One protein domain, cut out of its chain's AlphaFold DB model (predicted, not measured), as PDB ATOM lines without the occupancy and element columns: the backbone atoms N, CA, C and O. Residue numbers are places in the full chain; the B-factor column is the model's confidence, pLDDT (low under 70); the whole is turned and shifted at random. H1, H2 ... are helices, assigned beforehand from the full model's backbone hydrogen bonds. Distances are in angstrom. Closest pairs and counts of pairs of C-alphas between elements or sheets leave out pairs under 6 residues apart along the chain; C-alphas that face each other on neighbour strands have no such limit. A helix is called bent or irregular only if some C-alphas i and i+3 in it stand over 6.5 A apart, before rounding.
ATOM      1  N   ASP A   8     -15.978  55.906  26.454       95.62
ATOM      2  CA  ASP A   8     -14.522  55.795  26.587       95.62
ATOM      3  C   ASP A   8     -14.152  54.425  27.171       95.62
ATOM      4  O   ASP A   8     -13.292  53.721  26.638       95.62
ATOM      5  N   THR A   9     -14.872  53.998  28.214       96.94
ATOM      6  CA  THR A   9     -14.709  52.656  28.794       96.94
ATOM      7  C   THR A   9     -15.068  51.562  27.783       96.94
ATOM      8  O   THR A   9     -14.389  50.537  27.713       96.94
ATOM      9  N   ALA A  10     -16.115  51.755  26.974       97.56
ATOM     10  CA  ALA A  10     -16.505  50.780  25.959       97.56
ATOM     11  C   ALA A  10     -15.422  50.585  24.882       97.56
ATOM     12  O   ALA A  10     -15.146  49.443  24.505       97.56
ATOM     13  N   GLU A  11     -14.794  51.670  24.423       98.12
ATOM     14  CA  GLU A  11     -13.684  51.630  23.464       98.12
ATOM     15  C   GLU A  11     -12.446  50.940  24.058       98.12
ATOM     16  O   GLU A  11     -11.893  50.035  23.432       98.12
ATOM     17  N   GLU A  12     -12.054  51.273  25.297       98.19
ATOM     18  CA  GLU A  12     -10.921  50.617  25.975       98.19
ATOM     19  C   GLU A  12     -11.146  49.103  26.113       98.19
ATOM     20  O   GLU A  12     -10.252  48.285  25.871       98.19
ATOM     21  N   LEU A  13     -12.359  48.706  26.500       98.44
ATOM     22  CA  LEU A  13     -12.718  47.300  26.637       98.44
ATOM     23  C   LEU A  13     -12.748  46.572  25.290       98.44
ATOM     24  O   LEU A  13     -12.331  45.413  25.226       98.44
ATOM     25  N   ALA A  14     -13.198  47.231  24.221       98.31
ATOM     26  CA  ALA A  14     -13.145  46.680  22.873       98.31
ATOM     27  C   ALA A  14     -11.692  46.451  22.419       98.31
ATOM     28  O   ALA A  14     -11.367  45.352  21.965       98.31
ATOM     29  N   ASP A  15     -10.801  47.423  22.640       98.38
ATOM     30  CA  ASP A  15      -9.368  47.312  22.328       98.38
ATOM     31  C   ASP A  15      -8.717  46.122  23.050       98.38
ATOM     32  O   ASP A  15      -7.966  45.354  22.446       98.38
ATOM     33  N   ARG A  16      -9.047  45.920  24.333       98.38
ATOM     34  CA  ARG A  16      -8.548  44.788  25.136       98.38
ATOM     35  C   ARG A  16      -9.065  43.432  24.656       98.38
ATOM     36  O   ARG A  16      -8.397  42.414  24.843       98.38
ATOM     37  N   VAL A  17     -10.248  43.376  24.048       98.31
ATOM     38  CA  VAL A  17     -10.732  42.145  23.407       98.31
ATOM     39  C   VAL A  17      -9.988  41.893  22.095       98.31
ATOM     40  O   VAL A  17      -9.602  40.754  21.828       98.31
ATOM     41  N   GLU A  18      -9.732  42.931  21.295       97.25
ATOM     42  CA  GLU A  18      -9.007  42.813  20.021       97.25
ATOM     43  C   GLU A  18      -7.520  42.470  20.193       97.25
ATOM     44  O   GLU A  18      -6.971  41.709  19.393       97.25
ATOM     45  N   SER A  19      -6.874  42.959  21.257       97.19
ATOM     46  CA  SER A  19      -5.505  42.566  21.629       97.19
ATOM     47  C   SER A  19      -5.418  41.125  22.151       97.19
ATOM     48  O   SER A  19      -4.332  40.543  22.197       97.19
ATOM     49  N   GLY A  20      -6.559  40.533  22.520       96.88
ATOM     50  CA  GLY A  20      -6.665  39.202  23.107       96.88
ATOM     51  C   GLY A  20      -6.491  39.156  24.628       96.88
ATOM     52  O   GLY A  20      -6.499  38.045  25.171       96.88
ATOM     53  N   ASP A  21      -6.373  40.313  25.292       97.62
ATOM     54  CA  ASP A  21      -6.240  40.449  26.750       97.62
ATOM     55  C   ASP A  21      -7.529  40.074  27.497       97.62
ATOM     56  O   ASP A  21      -7.461  39.594  28.627       97.62
ATOM     57  N   LEU A  22      -8.692  40.277  26.870       97.56
ATOM     58  CA  LEU A  22     -10.010  39.875  27.372       97.56
ATOM     59  C   LEU A  22     -10.793  39.044  26.344       97.56
ATOM     60  O   LEU A  22     -10.505  39.021  25.143       97.56
ATOM     61  N   ARG A  23     -11.826  38.348  26.817       97.69
ATOM     62  CA  ARG A  23     -12.865  37.681  26.022       97.69
ATOM     63  C   ARG A  23     -14.189  38.433  26.152       97.69
ATOM     64  O   ARG A  23     -14.479  39.047  27.171       97.69
ATOM     65  N   LEU A  24     -15.049  38.318  25.138       96.25
ATOM     66  CA  LEU A  24     -16.351  39.007  25.100       96.25
ATOM     67  C   LEU A  24     -17.231  38.736  26.335       96.25
ATOM     68  O   LEU A  24     -17.946  39.631  26.791       96.25
ATOM     69  N   TYR A  25     -17.189  37.519  26.886       95.12
ATOM     70  CA  TYR A  25     -18.012  37.159  28.043       95.12
ATOM     71  C   TYR A  25     -17.525  37.817  29.346       95.12
ATOM     72  O   TYR A  25     -18.347  38.060  30.223       95.12
ATOM     73  N   GLU A  26     -16.242  38.183  29.440       96.62
ATOM     74  CA  GLU A  26     -15.615  38.778  30.637       96.62
ATOM     75  C   GLU A  26     -15.972  40.260  30.805       96.62
ATOM     76  O   GLU A  26     -15.872  40.814  31.892       96.62
ATOM     77  N   LEU A  27     -16.454  40.924  29.750       96.44
ATOM     78  CA  LEU A  27     -16.721  42.368  29.768       96.44
ATOM     79  C   LEU A  27     -17.744  42.807  30.827       96.44
ATOM     80  O   LEU A  27     -17.665  43.929  31.319       96.44
ATOM     81  N   GLY A  28     -18.676  41.927  31.211       93.50
ATOM     82  CA  GLY A  28     -19.640  42.213  32.282       93.50
ATOM     83  C   GLY A  28     -19.023  42.253  33.686       93.50
ATOM     84  O   GLY A  28     -19.664  42.732  34.613       93.50
ATOM     85  N   GLU A  29     -17.791  41.769  33.854       95.31
ATOM     86  CA  GLU A  29     -17.037  41.859  35.111       95.31
ATOM     87  C   GLU A  29     -16.294  43.199  35.245       95.31
ATOM     88  O   GLU A  29     -15.815  43.547  36.325       95.31
ATOM     89  N   HIS A  30     -16.193  43.957  34.148       96.44
ATOM     90  CA  HIS A  30     -15.387  45.175  34.053       96.44
ATOM     91  C   HIS A  30     -16.202  46.455  33.849       96.44
ATOM     92  O   HIS A  30     -15.657  47.542  34.032       96.44
ATOM     93  N   ALA A  31     -17.480  46.345  33.491       96.25
ATOM     94  CA  ALA A  31     -18.378  47.480  33.314       96.25
ATOM     95  C   ALA A  31     -19.836  47.082  33.576       96.25
ATOM     96  O   ALA A  31     -20.170  45.898  33.657       96.25
ATOM     97  N   ASP A  32     -20.712  48.081  33.682       95.56
ATOM     98  CA  ASP A  32     -22.154  47.848  33.698       95.56
ATOM     99  C   ASP A  32     -22.629  47.177  32.395       95.56
ATOM    100  O   ASP A  32     -21.945  47.179  31.367       95.56
ATOM    101  N   ALA A  33     -23.819  46.574  32.435       95.62
ATOM    102  CA  ALA A  33     -24.324  45.757  31.336       95.62
ATOM    103  C   ALA A  33     -24.491  46.532  30.016       95.62
ATOM    104  O   ALA A  33     -24.303  45.939  28.951       95.62
ATOM    105  N   ASP A  34     -24.832  47.824  30.070       96.38
ATOM    106  CA  ASP A  34     -25.032  48.657  28.883       96.38
ATOM    107  C   ASP A  34     -23.679  49.024  28.251       96.38
ATOM    108  O   ASP A  34     -23.488  48.847  27.045       96.38
ATOM    109  N   THR A  35     -22.698  49.424  29.064       97.31
ATOM    110  CA  THR A  35     -21.318  49.671  28.615       97.31
ATOM    111  C   THR A  35     -20.653  48.398  28.081       97.31
ATOM    112  O   THR A  35     -20.044  48.411  27.009       97.31
ATOM    113  N   ALA A  36     -20.831  47.255  28.752       97.19
ATOM    114  CA  ALA A  36     -20.321  45.970  28.276       97.19
ATOM    115  C   ALA A  36     -20.969  45.547  26.946       97.19
ATOM    116  O   ALA A  36     -20.295  44.982  26.082       97.19
ATOM    117  N   ALA A  37     -22.265  45.815  26.748       96.88
ATOM    118  CA  ALA A  37     -22.932  45.554  25.475       96.88
ATOM    119  C   ALA A  37     -22.422  46.468  24.351       96.88
ATOM    120  O   ALA A  37     -22.221  45.998  23.228       96.88
ATOM    121  N   ALA A  38     -22.155  47.742  24.653       97.25
ATOM    122  CA  ALA A  38     -21.541  48.679  23.716       97.25
ATOM    123  C   ALA A  38     -20.126  48.237  23.304       97.25
ATOM    124  O   ALA A  38     -19.841  48.173  22.110       97.25
ATOM    125  N   ALA A  39     -19.282  47.826  24.256       98.12
ATOM    126  CA  ALA A  39     -17.945  47.298  23.975       98.12
ATOM    127  C   ALA A  39     -17.990  46.061  23.058       98.12
ATOM    128  O   ALA A  39     -17.266  45.984  22.066       98.12
ATOM    129  N   ARG A  40     -18.890  45.099  23.328       97.88
ATOM    130  CA  ARG A  40     -19.079  43.932  22.445       97.88
ATOM    131  C   ARG A  40     -19.530  44.339  21.046       97.88
ATOM    132  O   ARG A  40     -19.072  43.747  20.073       97.88
ATOM    133  N   ARG A  41     -20.430  45.323  20.942       97.50
ATOM    134  CA  ARG A  41     -20.908  45.837  19.654       97.50
ATOM    135  C   ARG A  41     -19.760  46.444  18.847       97.50
ATOM    136  O   ARG A  41     -19.603  46.037  17.702       97.50
ATOM    137  N   LEU A  42     -18.915  47.276  19.460       98.00
ATOM    138  CA  LEU A  42     -17.733  47.863  18.813       98.00
ATOM    139  C   LEU A  42     -16.806  46.789  18.228       98.00
ATOM    140  O   LEU A  42     -16.418  46.876  17.067       98.00
ATOM    141  N   VAL A  43     -16.509  45.728  18.987       98.06
ATOM    142  CA  VAL A  43     -15.694  44.599  18.490       98.06
ATOM    143  C   VAL A  43     -16.329  43.952  17.250       98.06
ATOM    144  O   VAL A  43     -15.641  43.639  16.278       98.06
ATOM    145  N   VAL A  44     -17.652  43.754  17.253       97.75
ATOM    146  CA  VAL A  44     -18.371  43.171  16.108       97.75
ATOM    147  C   VAL A  44     -18.380  44.119  14.904       97.75
ATOM    148  O   VAL A  44     -18.169  43.661  13.779       97.75
ATOM    149  N   GLU A  45     -18.592  45.419  15.107       97.56
ATOM    150  CA  GLU A  45     -18.560  46.443  14.049       97.56
ATOM    151  C   GLU A  45     -17.179  46.513  13.393       97.56
ATOM    152  O   GLU A  45     -17.073  46.401  12.171       97.56
ATOM    153  N   ARG A  46     -16.108  46.580  14.192       97.31
ATOM    154  CA  ARG A  46     -14.719  46.600  13.705       97.31
ATOM    155  C   ARG A  46     -14.369  45.354  12.891       97.31
ATOM    156  O   ARG A  46     -13.753  45.464  11.833       97.31
ATOM    157  N   HIS A  47     -14.797  44.172  13.341       96.88
ATOM    158  CA  HIS A  47     -14.510  42.921  12.638       96.88
ATOM    159  C   HIS A  47     -15.330  42.744  11.352       96.88
ATOM    160  O   HIS A  47     -14.835  42.198  10.366       96.88
ATOM    161  N   SER A  48     -16.594  43.171  11.361       96.88
ATOM    162  CA  SER A  48     -17.516  42.978  10.233       96.88
ATOM    163  C   SER A  48     -17.485  44.112   9.207       96.88
ATOM    164  O   SER A  48     -17.883  43.901   8.061       96.88
ATOM    165  N   GLY A  49     -17.035  45.306   9.602       96.69
ATOM    166  CA  GLY A  49     -17.147  46.538   8.823       96.69
ATOM    167  C   GLY A  49     -18.581  47.066   8.690       96.69
ATOM    168  O   GLY A  49     -18.828  47.914   7.834       96.69
ATOM    169  N   ALA A  50     -19.531  46.543   9.473       96.44
ATOM    170  CA  ALA A  50     -20.928  46.971   9.473       96.44
ATOM    171  C   ALA A  50     -21.205  47.989  10.589       96.44
ATOM    172  O   ALA A  50     -20.581  47.935  11.643       96.44
ATOM    173  N   GLU A  51     -22.190  48.860  10.368       95.44
ATOM    174  CA  GLU A  51     -22.743  49.764  11.385       95.44
ATOM    175  C   GLU A  51     -23.928  49.082  12.088       95.44
ATOM    176  O   GLU A  51     -24.834  48.554  11.431       95.44
ATOM    177  N   LEU A  52     -23.938  49.077  13.423       95.62
ATOM    178  CA  LEU A  52     -24.942  48.406  14.254       95.62
ATOM    179  C   LEU A  52     -25.751  49.376  15.131       95.62
ATOM    180  O   LEU A  52     -26.489  48.922  16.014       95.62
ATOM    181  N   ASP A  53     -25.702  50.681  14.843       92.19
ATOM    182  CA  ASP A  53     -26.393  51.751  15.582       92.19
ATOM    183  C   ASP A  53     -27.866  51.434  15.873       92.19
ATOM    184  O   ASP A  53     -28.331  51.557  17.003       92.19
ATOM    185  N   THR A  54     -28.606  50.943  14.870       93.31
ATOM    186  CA  THR A  54     -30.043  50.639  15.021       93.31
ATOM    187  C   THR A  54     -30.301  49.505  16.014       93.31
ATOM    188  O   THR A  54     -31.296  49.525  16.733       93.31
ATOM    189  N   THR A  55     -29.416  48.507  16.071       93.38
ATOM    190  CA  THR A  55     -29.529  47.427  17.066       93.38
ATOM    191  C   THR A  55     -29.036  47.868  18.440       93.38
ATOM    192  O   THR A  55     -29.499  47.338  19.450       93.38
ATOM    193  N   GLY A  56     -28.122  48.842  18.484       94.00
ATOM    194  CA  GLY A  56     -27.610  49.438  19.711       94.00
ATOM    195  C   GLY A  56     -28.559  50.429  20.383       94.00
ATOM    196  O   GLY A  56     -28.432  50.645  21.585       94.00
ATOM    197  N   ASP A  57     -29.526  50.978  19.647       93.50
ATOM    198  CA  ASP A  57     -30.587  51.842  20.176       93.50
ATOM    199  C   ASP A  57     -31.790  51.011  20.662       93.50
ATOM    200  O   ASP A  57     -32.806  50.839  19.978       93.50
ATOM    201  N   TYR A  58     -31.651  50.425  21.852       94.00
ATOM    202  CA  TYR A  58     -32.691  49.630  22.508       94.00
ATOM    203  C   TYR A  58     -33.284  50.359  23.726       94.00
ATOM    204  O   TYR A  58     -32.639  51.150  24.405       94.00
ATOM    205  N   SER A  59     -34.558  50.088  24.027       92.38
ATOM    206  CA  SER A  59     -35.366  50.904  24.950       92.38
ATOM    207  C   SER A  59     -35.438  50.381  26.393       92.38
ATOM    208  O   SER A  59     -36.385  50.695  27.122       92.38
ATOM    209  N   PHE A  60     -34.502  49.532  26.811       92.50
ATOM    210  CA  PHE A  60     -34.488  48.906  28.136       92.50
ATOM    211  C   PHE A  60     -33.055  48.805  28.679       92.50
ATOM    212  O   PHE A  60     -32.140  48.701  27.879       92.50
ATOM    213  N   PRO A  61     -32.832  48.810  30.007       92.94
ATOM    214  CA  PRO A  61     -31.492  48.599  30.560       92.94
ATOM    215  C   PRO A  61     -30.980  47.195  30.226       92.94
ATOM    216  O   PRO A  61     -31.703  46.223  30.486       92.94
ATOM    217  N   ALA A  62     -29.757  47.067  29.710       94.31
ATOM    218  CA  ALA A  62     -29.185  45.765  29.347       94.31
ATOM    219  C   ALA A  62     -29.111  44.791  30.537       94.31
ATOM    220  O   ALA A  62     -29.235  43.581  30.347       94.31
ATOM    221  N   GLU A  63     -29.010  45.303  31.770       93.44
ATOM    222  CA  GLU A  63     -29.026  44.505  33.005       93.44
ATOM    223  C   GLU A  63     -30.258  43.591  33.094       93.44
ATOM    224  O   GLU A  63     -30.163  42.463  33.569       93.44
ATOM    225  N   LYS A  64     -31.414  44.028  32.574       92.31
ATOM    226  CA  LYS A  64     -32.641  43.217  32.599       92.31
ATOM    227  C   LYS A  64     -32.572  41.980  31.710       92.31
ATOM    228  O   LYS A  64     -33.300  41.031  31.969       92.31
ATOM    229  N   ALA A  65     -31.763  42.018  30.654       90.44
ATOM    230  CA  ALA A  65     -31.583  40.897  29.737       90.44
ATOM    231  C   ALA A  65     -30.356  40.047  30.104       90.44
ATOM    232  O   ALA A  65     -30.336  38.838  29.843       90.44
ATOM    233  N   ALA A  66     -29.352  40.669  30.727       85.94
ATOM    234  CA  ALA A  66     -28.124  40.020  31.153       85.94
ATOM    235  C   ALA A  66     -28.406  38.869  32.137       85.94
ATOM    236  O   ALA A  66     -29.169  39.001  33.093       85.94
TER     237      ALA A  66
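This is residues 8 to 66 of the 264 residues of the protein "3-hydroxy-3-methylglutaryl-coenzyme A reductase" of Halolamina pelagica (UniProt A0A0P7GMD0). The long helix H3 makes the middle; H1 crosses it on one side, and short H2 packs on its residues 36 to 40. Past H3 the chain folds back through small H4 into a tail, residues 57 to 66. The printed part has 59 residues with four named helices, H1 to H4 in order, and no named strand: all helix. It is compact, radius of gyration of the C-alphas 11.0 A, spanning 31 by 26 by 18 A.

H1, residues 8 to 18, begins at C-alpha 8 (-14.522, 55.795, 26.587) and is 15.6 A long. H2, residues 24 to 29, 10.4 A, is only just irregular: C-alphas 25 and 28 are 6.8 A apart. H3, residues 33 to 48, runs 22.3 A. H4, residues 53 to 56, 4.9 A, ends at C-alpha 56 (-27.610, 49.438, 19.711).

H1 and H3 touch, closest C-alphas Ala 10 and Ala 39 at 4.3 A, the same way at a steep tilt of 50 degrees. H2 and H3, a helical hairpin, touch through residues 36 to 40 of H3 alone, closest C-alphas Leu 27 and Ala 36 at 5.3 A, opposite ways at a shallow tilt of 22 degrees. H4 is close to H3 but not clearly touching, closest C-alphas Gly 56 and Ala 38 at 7.3 A. Every O i to N i+4 pair is within hydrogen-bond range in H1 and H3; H2 has 0 of 2, and 1 of 3 O i to N i+3 pairs; H4 is too short for such an i+4 pair.

The C-alphas farthest apart, Ser 19 and Ser 59, are 31.2 A apart. The printed part has no cut, the three links are tight, and no printed residue is under 70 in pLDDT.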